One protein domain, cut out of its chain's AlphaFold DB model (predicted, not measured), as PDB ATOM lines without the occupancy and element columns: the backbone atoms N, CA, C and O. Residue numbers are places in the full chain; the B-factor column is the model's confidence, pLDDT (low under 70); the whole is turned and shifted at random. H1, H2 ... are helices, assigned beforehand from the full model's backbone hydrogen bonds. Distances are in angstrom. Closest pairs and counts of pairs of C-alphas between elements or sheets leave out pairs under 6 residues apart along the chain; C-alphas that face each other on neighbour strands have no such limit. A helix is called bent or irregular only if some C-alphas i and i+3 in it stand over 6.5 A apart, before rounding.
ATOM      1  N   GLY A  22     -24.779 -24.437 -37.559       76.12
ATOM      2  CA  GLY A  22     -25.787 -25.427 -37.211       76.12
ATOM      3  C   GLY A  22     -27.175 -24.908 -37.568       76.12
ATOM      4  O   GLY A  22     -27.482 -23.738 -37.340       76.12
ATOM      5  N   ASP A  23     -28.005 -25.789 -38.113       89.38
ATOM      6  CA  ASP A  23     -29.422 -25.530 -38.338       89.38
ATOM      7  C   ASP A  23     -30.147 -25.274 -37.002       89.38
ATOM      8  O   ASP A  23     -29.881 -25.953 -36.009       89.38
ATOM      9  N   ILE A  24     -31.092 -24.319 -36.968       94.25
ATOM     10  CA  ILE A  24     -31.918 -24.039 -35.774       94.25
ATOM     11  C   ILE A  24     -32.767 -25.266 -35.421       94.25
ATOM     12  O   ILE A  24     -32.889 -25.626 -34.254       94.25
ATOM     13  N   CYS A  25     -33.353 -25.886 -36.446       95.12
ATOM     14  CA  CYS A  25     -34.110 -27.132 -36.362       95.12
ATOM     15  C   CYS A  25     -33.751 -28.019 -37.551       95.12
ATOM     16  O   CYS A  25     -33.547 -27.501 -38.645       95.12
ATOM     17  N   ASP A  26     -33.746 -29.338 -37.380       94.38
ATOM     18  CA  ASP A  26     -33.571 -30.269 -38.498       94.38
ATOM     19  C   ASP A  26     -34.756 -30.158 -39.476       94.38
ATOM     20  O   ASP A  26     -35.899 -30.441 -39.113       94.38
ATOM     21  N   ASN A  27     -34.495 -29.760 -40.725       90.94
ATOM     22  CA  ASN A  27     -35.524 -29.641 -41.764       90.94
ATOM     23  C   ASN A  27     -36.150 -30.991 -42.155       90.94
ATOM     24  O   ASN A  27     -37.275 -31.011 -42.657       90.94
ATOM     25  N   GLY A  28     -35.449 -32.109 -41.943       90.69
ATOM     26  CA  GLY A  28     -36.000 -33.448 -42.143       90.69
ATOM     27  C   GLY A  28     -37.073 -33.790 -41.111       90.69
ATOM     28  O   GLY A  28     -38.068 -34.428 -41.452       90.69
ATOM     29  N   GLN A  29     -36.908 -33.320 -39.871       93.06
ATOM     30  CA  GLN A  29     -37.876 -33.514 -38.791       93.06
ATOM     31  C   GLN A  29     -38.968 -32.428 -38.776       93.06
ATOM     32  O   GLN A  29     -40.126 -32.724 -38.488       93.06
ATOM     33  N   PHE A  30     -38.620 -31.182 -39.111       93.44
ATOM     34  CA  PHE A  30     -39.509 -30.017 -39.093       93.44
ATOM     35  C   PHE A  30     -39.538 -29.348 -40.482       93.44
ATOM     36  O   PHE A  30     -38.809 -28.386 -40.729       93.44
ATOM     37  N   PRO A  31     -40.363 -29.831 -41.426       89.81
ATOM     38  CA  PRO A  31     -40.289 -29.397 -42.825       89.81
ATOM     39  C   PRO A  31     -41.050 -28.096 -43.135       89.81
ATOM     40  O   PRO A  31     -40.932 -27.563 -44.241       89.81
ATOM     41  N   THR A  32     -41.877 -27.589 -42.213       88.62
ATOM     42  CA  THR A  32     -42.819 -26.501 -42.526       88.62
ATOM     43  C   THR A  32     -42.136 -25.142 -42.695       88.62
ATOM     44  O   THR A  32     -42.413 -24.424 -43.666       88.62
ATOM     45  N   PHE A  33     -41.239 -24.778 -41.777       90.50
ATOM     46  CA  PHE A  33     -40.402 -23.586 -41.900       90.50
ATOM     47  C   PHE A  33     -38.990 -23.954 -42.357       90.50
ATOM     48  O   PHE A  33     -38.513 -25.054 -42.113       90.50
ATOM     49  N   ASN A  34     -38.316 -23.033 -43.044       93.25
ATOM     50  CA  ASN A  34     -36.886 -23.165 -43.334       93.25
ATOM     51  C   ASN A  34     -36.047 -22.383 -42.303       93.25
ATOM     52  O   ASN A  34     -36.598 -21.660 -41.466       93.25
ATOM     53  N   GLN A  35     -34.716 -22.507 -42.367       94.19
ATOM     54  CA  GLN A  35     -33.818 -21.839 -41.415       94.19
ATOM     55  C   GLN A  35     -33.983 -20.319 -41.413       94.19
ATOM     56  O   GLN A  35     -34.119 -19.734 -40.343       94.19
ATOM     57  N   ASP A  36     -34.067 -19.692 -42.586       94.12
ATOM     58  CA  ASP A  36     -34.202 -18.235 -42.699       94.12
ATOM     59  C   ASP A  36     -35.480 -17.725 -42.025       94.12
ATOM     60  O   ASP A  36     -35.475 -16.696 -41.352       94.12
ATOM     61  N   GLN A  37     -36.587 -18.463 -42.148       94.25
ATOM     62  CA  GLN A  37     -37.854 -18.118 -41.503       94.25
ATOM     63  C   GLN A  37     -37.777 -18.243 -39.979       94.25
ATOM     64  O   GLN A  37     -38.277 -17.373 -39.264       94.25
ATOM     65  N   ARG A  38     -37.140 -19.303 -39.472       96.12
ATOM     66  CA  ARG A  38     -36.917 -19.487 -38.029       96.12
ATOM     67  C   ARG A  38     -36.015 -18.396 -37.466       96.12
ATOM     68  O   ARG A  38     -36.327 -17.825 -36.419       96.12
ATOM     69  N   GLN A  39     -34.946 -18.083 -38.194       96.06
ATOM     70  CA  GLN A  39     -33.990 -17.043 -37.847       96.06
ATOM     71  C   GLN A  39     -34.681 -15.676 -37.807       96.06
ATOM     72  O   GLN A  39     -34.621 -14.997 -36.788       96.06
ATOM     73  N   ALA A  40     -35.451 -15.325 -38.841       96.38
ATOM     74  CA  ALA A  40     -36.205 -14.074 -38.882       96.38
ATOM     75  C   ALA A  40     -37.205 -13.944 -37.717       96.38
ATOM     76  O   ALA A  40     -37.316 -12.878 -37.109       96.38
ATOM     77  N   LEU A  41     -37.913 -15.026 -37.366       95.06
ATOM     78  CA  LEU A  41     -38.855 -15.025 -36.241       95.06
ATOM     79  C   LEU A  41     -38.155 -14.794 -34.898       95.06
ATOM     80  O   LEU A  41     -38.619 -13.970 -34.102       95.06
ATOM     81  N   VAL A  42     -37.067 -15.520 -34.620       96.56
ATOM     82  CA  VAL A  42     -36.365 -15.383 -33.338       96.56
ATOM     83  C   VAL A  42     -35.604 -14.061 -33.254       96.56
ATOM     84  O   VAL A  42     -35.613 -13.433 -32.194       96.56
ATOM     85  N   ASP A  43     -35.010 -13.596 -34.352       97.25
ATOM     86  CA  ASP A  43     -34.256 -12.343 -34.379       97.25
ATOM     87  C   ASP A  43     -35.167 -11.136 -34.220       97.25
ATOM     88  O   ASP A  43     -34.881 -10.295 -33.373       97.25
ATOM     89  N   GLY A  44     -36.328 -11.108 -34.884       97.44
ATOM     90  CA  GLY A  44     -37.306 -10.040 -34.668       97.44
ATOM     91  C   GLY A  44     -37.716  -9.908 -33.193       97.44
ATOM     92  O   GLY A  44     -37.778  -8.804 -32.649       97.44
ATOM     93  N   HIS A  45     -37.916 -11.031 -32.491       97.69
ATOM     94  CA  HIS A  45     -38.195 -10.996 -31.050       97.69
ATOM     95  C   HIS A  45     -36.983 -10.564 -30.223       97.69
ATOM     96  O   HIS A  45     -37.138  -9.805 -29.263       97.69
ATOM     97  N   LYS A  46     -35.783 -11.049 -30.550       97.88
ATOM     98  CA  LYS A  46     -34.543 -10.686 -29.849       97.88
ATOM     99  C   LYS A  46     -34.242  -9.197 -29.982       97.88
ATOM    100  O   LYS A  46     -33.933  -8.563 -28.976       97.88
ATOM    101  N   GLU A  47     -34.367  -8.641 -31.182       97.88
ATOM    102  CA  GLU A  47     -34.148  -7.223 -31.470       97.88
ATOM    103  C   GLU A  47     -35.130  -6.343 -30.696       97.88
ATOM    104  O   GLU A  47     -34.698  -5.437 -29.980       97.88
ATOM    105  N   LEU A  48     -36.430  -6.660 -30.736       97.75
ATOM    106  CA  LEU A  48     -37.441  -5.930 -29.964       97.75
ATOM    107  C   LEU A  48     -37.185  -6.025 -28.456       97.75
ATOM    108  O   LEU A  48     -37.196  -5.011 -27.756       97.75
ATOM    109  N   ARG A  49     -36.904  -7.225 -27.934       98.12
ATOM    110  CA  ARG A  49     -36.610  -7.420 -26.502       98.12
ATOM    111  C   ARG A  49     -35.356  -6.668 -26.073       98.12
ATOM    112  O   ARG A  49     -35.357  -6.085 -24.992       98.12
ATOM    113  N   LYS A  50     -34.324  -6.626 -26.917       98.19
ATOM    114  CA  LYS A  50     -33.109  -5.837 -26.684       98.19
ATOM    115  C   LYS A  50     -33.415  -4.338 -26.667       98.19
ATOM    116  O   LYS A  50     -33.010  -3.657 -25.729       98.19
ATOM    117  N   ALA A  51     -34.168  -3.830 -27.641       98.06
ATOM    118  CA  ALA A  51     -34.558  -2.420 -27.688       98.06
ATOM    119  C   ALA A  51     -35.369  -2.002 -26.448       98.06
ATOM    120  O   ALA A  51     -35.156  -0.914 -25.909       98.06
ATOM    121  N   ILE A  52     -36.251  -2.877 -25.954       98.12
ATOM    122  CA  ILE A  52     -36.985  -2.669 -24.696       98.12
ATOM    123  C   ILE A  52     -36.027  -2.692 -23.500       98.12
ATOM    124  O   ILE A  52     -36.073  -1.794 -22.666       98.12
ATOM    125  N   ALA A  53     -35.131  -3.681 -23.421       98.44
ATOM    126  CA  ALA A  53     -34.159  -3.796 -22.332       98.44
ATOM    127  C   ALA A  53     -33.300  -2.531 -22.186       98.44
ATOM    128  O   ALA A  53     -33.062  -2.069 -21.072       98.44
ATOM    129  N   GLU A  54     -32.903  -1.939 -23.314       98.06
ATOM    130  CA  GLU A  54     -32.109  -0.710 -23.387       98.06
ATOM    131  C   GLU A  54     -32.929   0.580 -23.192       98.06
ATOM    132  O   GLU A  54     -32.344   1.660 -23.138       98.06
ATOM    133  N   GLY A  55     -34.260   0.498 -23.091       97.56
ATOM    134  CA  GLY A  55     -35.139   1.669 -22.971       97.56
ATOM    135  C   GLY A  55     -35.216   2.518 -24.246       97.56
ATOM    136  O   GLY A  55     -35.369   3.735 -24.176       97.56
ATOM    137  N   LYS A  56     -35.052   1.894 -25.418       97.81
ATOM    138  CA  LYS A  56     -35.035   2.559 -26.735       97.81
ATOM    139  C   LYS A  56     -36.275   2.274 -27.580       97.81
ATOM    140  O   LYS A  56     -36.462   2.920 -28.605       97.81
ATOM    141  N   GLN A  57     -37.097   1.302 -27.184       97.81
ATOM    142  CA  GLN A  57     -38.277   0.910 -27.950       97.81
ATOM    143  C   GLN A  57     -39.339   2.024 -27.927       97.81
ATOM    144  O   GLN A  57     -39.806   2.369 -26.838       97.81
ATOM    145  N   PRO A  58     -39.768   2.559 -29.085       97.06
ATOM    146  CA  PRO A  58     -40.815   3.576 -29.146       97.06
ATOM    147  C   PRO A  58     -42.148   3.095 -28.558       97.06
ATOM    148  O   PRO A  58     -42.533   1.937 -28.730       97.06
ATOM    149  N   ASN A  59     -42.866   4.003 -27.898       95.44
ATOM    150  CA  ASN A  59     -44.222   3.811 -27.386       95.44
ATOM    151  C   ASN A  59     -45.019   5.123 -27.483       95.44
ATOM    152  O   ASN A  59     -44.444   6.186 -27.704       95.44
ATOM    153  N   TYR A  60     -46.340   5.087 -27.308       92.00
ATOM    154  CA  TYR A  60     -47.147   6.310 -27.289       92.00
ATOM    155  C   TYR A  60     -47.579   6.703 -25.862       92.00
ATOM    156  O   TYR A  60     -48.326   5.939 -25.246       92.00
ATOM    157  N   PRO A  61     -47.188   7.894 -25.350       91.38
ATOM    158  CA  PRO A  61     -46.110   8.774 -25.830       91.38
ATOM    159  C   PRO A  61     -44.707   8.291 -25.391       91.38
ATOM    160  O   PRO A  61     -44.548   7.732 -24.307       91.38
ATOM    161  N   GLY A  62     -43.669   8.567 -26.191       95.44
ATOM    162  CA  GLY A  62     -42.259   8.388 -25.808       95.44
ATOM    163  C   GLY A  62     -41.639   7.015 -26.111       95.44
ATOM    164  O   GLY A  62     -41.690   6.525 -27.237       95.44
ATOM    165  N   VAL A  63     -40.963   6.431 -25.118       97.31
ATOM    166  CA  VAL A  63     -40.274   5.131 -25.204       97.31
ATOM    167  C   VAL A  63     -40.639   4.264 -24.001       97.31
ATOM    168  O   VAL A  63     -40.988   4.782 -22.939       97.31
ATOM    169  N   LEU A  64     -40.567   2.943 -24.155       97.00
ATOM    170  CA  LEU A  64     -40.716   2.019 -23.032       97.00
ATOM    171  C   LEU A  64     -39.528   2.154 -22.059       97.00
ATOM    172  O   LEU A  64     -38.399   2.370 -22.507       97.00
ATOM    173  N   PRO A  65     -39.751   2.008 -20.740       96.50
ATOM    174  CA  PRO A  65     -38.668   2.016 -19.762       96.50
ATOM    175  C   PRO A  65     -37.728   0.819 -19.960       96.50
ATOM    176  O   PRO A  65     -38.138  -0.235 -20.450       96.50
ATOM    177  N   SER A  66     -36.472   0.972 -19.537       97.88
ATOM    178  CA  SER A  66     -35.481  -0.106 -19.578       97.88
ATOM    179  C   SER A  66     -35.850  -1.264 -18.645       97.88
ATOM    180  O   SER A  66     -36.501  -1.086 -17.611       97.88
ATOM    181  N   ALA A  67     -35.400  -2.471 -18.991       98.06
ATOM    182  CA  ALA A  67     -35.687  -3.692 -18.240       98.06
ATOM    183  C   ALA A  67     -34.390  -4.427 -17.877       98.06
ATOM    184  O   ALA A  67     -33.601  -4.780 -18.748       98.06
ATOM    185  N   LYS A  68     -34.183  -4.698 -16.581       95.81
ATOM    186  CA  LYS A  68     -32.932  -5.293 -16.067       95.81
ATOM    187  C   LYS A  68     -32.768  -6.787 -16.375       95.81
ATOM    188  O   LYS A  68     -31.647  -7.247 -16.522       95.81
ATOM    189  N   ASN A  69     -33.872  -7.530 -16.491       96.75
ATOM    190  CA  ASN A  69     -33.873  -8.996 -16.620       96.75
ATOM    191  C   ASN A  69     -34.611  -9.457 -17.890       96.75
ATOM    192  O   ASN A  69     -35.469 -10.338 -17.846       96.75
ATOM    193  N   MET A  70     -34.326  -8.815 -19.026       97.81
ATOM    194  CA  MET A  70     -34.947  -9.129 -20.315       97.81
ATOM    195  C   MET A  70     -34.024 -10.019 -21.160       97.81
ATOM    196  O   MET A  70     -33.137  -9.537 -21.856       97.81
ATOM    197  N   TYR A  71     -34.230 -11.334 -21.093       97.44
ATOM    198  CA  TYR A  71     -33.371 -12.317 -21.768       97.44
ATOM    199  C   TYR A  71     -33.738 -12.531 -23.239       97.44
ATOM    200  O   TYR A  71     -34.901 -12.381 -23.620       97.44
ATOM    201  N   LEU A  72     -32.762 -12.925 -24.058       95.38
ATOM    202  CA  LEU A  72     -32.991 -13.327 -25.446       95.38
ATOM    203  C   LEU A  72     -33.796 -14.628 -25.509       95.38
ATOM    204  O   LEU A  72     -33.608 -15.522 -24.686       95.38
ATOM    205  N   LEU A  73     -34.672 -14.738 -26.507       96.56
ATOM    206  CA  LEU A  73     -35.391 -15.980 -26.772       96.56
ATOM    207  C   LEU A  73     -34.509 -16.952 -27.555       96.56
ATOM    208  O   LEU A  73     -33.685 -16.541 -28.373       96.56
ATOM    209  N   GLN A  74     -34.721 -18.241 -27.321       95.94
ATOM    210  CA  GLN A  74     -34.201 -19.318 -28.155       95.94
ATOM    211  C   GLN A  74     -35.373 -19.933 -28.912       95.94
ATOM    212  O   GLN A  74     -36.478 -20.027 -28.377       95.94
ATOM    213  N   TYR A  75     -35.142 -20.307 -30.167       96.25
ATOM    214  CA  TYR A  75     -36.153 -21.004 -30.949       96.25
ATOM    215  C   TYR A  75     -36.320 -22.424 -30.396       96.25
ATOM    216  O   TYR A  75     -35.331 -23.063 -30.047       96.25
ATOM    217  N   ASN A  76     -37.556 -22.910 -30.306       96.50
ATOM    218  CA  ASN A  76     -37.852 -24.256 -29.829       96.50
ATOM    219  C   ASN A  76     -38.624 -25.014 -30.915       96.50
ATOM    220  O   ASN A  76     -39.764 -24.670 -31.230       96.50
ATOM    221  N   CYS A  77     -37.991 -26.045 -31.472       96.81
ATOM    222  CA  CYS A  77     -38.540 -26.841 -32.566       96.81
ATOM    223  C   CYS A  77     -39.767 -27.671 -32.145       96.81
ATOM    224  O   CYS A  77     -40.690 -27.855 -32.933       96.81
ATOM    225  N   GLU A  78     -39.840 -28.122 -30.892       95.38
ATOM    226  CA  GLU A  78     -41.019 -28.832 -30.376       95.38
ATOM    227  C   GLU A  78     -42.228 -27.891 -30.286       95.38
ATOM    228  O   GLU A  78     -43.338 -28.263 -30.672       95.38
ATOM    229  N   LEU A  79     -42.005 -26.639 -29.865       94.94
ATOM    230  CA  LEU A  79     -43.048 -25.611 -29.894       94.94
ATOM    231  C   LEU A  79     -43.463 -25.252 -31.326       94.94
ATOM    232  O   LEU A  79     -44.648 -25.011 -31.549       94.94
ATOM    233  N   GLU A  80     -42.541 -25.257 -32.300       94.69
ATOM    234  CA  GLU A  80     -42.900 -25.120 -33.722       94.69
ATOM    235  C   GLU A  80     -43.906 -26.204 -34.120       94.69
ATOM    236  O   GLU A  80     -44.965 -25.869 -34.641       94.69
ATOM    237  N   ALA A  81     -43.633 -27.478 -33.822       93.62
ATOM    238  CA  ALA A  81     -44.544 -28.574 -34.162       93.62
ATOM    239  C   ALA A  81     -45.921 -28.443 -33.488       93.62
ATOM    240  O   ALA A  81     -46.945 -28.646 -34.145       93.62
ATOM    241  N   ILE A  82     -45.969 -28.052 -32.210       92.44
ATOM    242  CA  ILE A  82     -47.235 -27.813 -31.495       92.44
ATOM    243  C   ILE A  82     -48.031 -26.689 -32.173       92.44
ATOM    244  O   ILE A  82     -49.219 -26.853 -32.451       92.44
ATOM    245  N   VAL A  83     -47.376 -25.572 -32.500       90.44
ATOM    246  CA  VAL A  83     -48.019 -24.445 -33.189       90.44
ATOM    247  C   VAL A  83     -48.466 -24.836 -34.598       90.44
ATOM    248  O   VAL A  83     -49.544 -24.421 -35.018       90.44
ATOM    249  N   GLN A  84     -47.695 -25.646 -35.328       89.31
ATOM    250  CA  GLN A  84     -48.100 -26.130 -36.652       89.31
ATOM    251  C   GLN A  84     -49.371 -26.973 -36.590       89.31
ATOM    252  O   GLN A  84     -50.274 -26.769 -37.401       89.31
ATOM    253  N   ASN A  85     -49.464 -27.875 -35.611       89.00
ATOM    254  CA  ASN A  85     -50.661 -28.685 -35.408       89.00
ATOM    255  C   ASN A  85     -51.877 -27.813 -35.073       89.00
ATOM    256  O   ASN A  85     -52.954 -28.037 -35.620       89.00
ATOM    257  N   GLU A  86     -51.699 -26.784 -34.240       87.19
ATOM    258  CA  GLU A  86     -52.779 -25.847 -33.927       87.19
ATOM    259  C   GLU A  86     -53.223 -25.046 -35.159       87.19
ATOM    260  O   GLU A  86     -54.412 -24.972 -35.472       87.19
ATOM    261  N   VAL A  87     -52.281 -24.465 -35.907       86.00
ATOM    262  CA  VAL A  87     -52.628 -23.633 -37.067       86.00
ATOM    263  C   VAL A  87     -53.273 -24.460 -38.185       86.00
ATOM    264  O   VAL A  87     -54.137 -23.939 -38.892       86.00
ATOM    265  N   ALA A  88     -52.935 -25.749 -38.310       85.25
ATOM    266  CA  ALA A  88     -53.599 -26.670 -39.235       85.25
ATOM    267  C   ALA A  88     -55.095 -26.873 -38.924       85.25
ATOM    268  O   ALA A  88     -55.869 -27.168 -39.834       85.25
TER     269      ALA A  88
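What this domain is: This is residues 22 to 88 of the 125 residues of the protein "SCP domain-containing protein" of Ancylostoma ceylanicum (UniProt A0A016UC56). One long helix, H1, makes the straight side of a loose, elongated shape, and the long link after it loops round beyond Ala 53 and then runs back along H1 over residues 66 to 76. The shorter helix H2 follows near the other end of H1 and turns off crosswise to it, with the opening stretch, residues 22 to 34, in the same region. The printed part has 67 residues with two named helices, H1 then H2, and no named strand. The class is all helix, though under half of the residues, 31 of 67, are in named elements. The radius of gyration of the C-alphas is 15.1 A, and the C-alphas span 44 by 28 by 19 A.

Where its parts are: H1, residues 35 to 53, measures 26.3 A from C-alpha 35 at (-33.818, -21.839, -41.415) to C-alpha 53 at (-34.159, -3.796, -22.332). H2, residues 77 to 88, measures 16.5 A and ends with C-alpha 88 at (-53.599, -26.670, -39.235). Neither helix is bent.

How they stand to each other: H1 and H2 are apart, with no C-alpha of the one within 8 A of the other. The centre of H1 is at (-35.764, -11.503, -33.118), and that of H2 is at (-46.923, -26.517, -33.974). In H1 and H2 every O i to N i+4 pair is within hydrogen-bond range.

The domain as a whole: The two C-alphas farthest apart are those of Gly 28 and Pro 61, at 46.4 A. The printed part has no cut. The link from H1 to H2 is long, with 23 residues, 54 to 76. The mean pLDDT of the printed part is 94.5, and no printed residue is under 70.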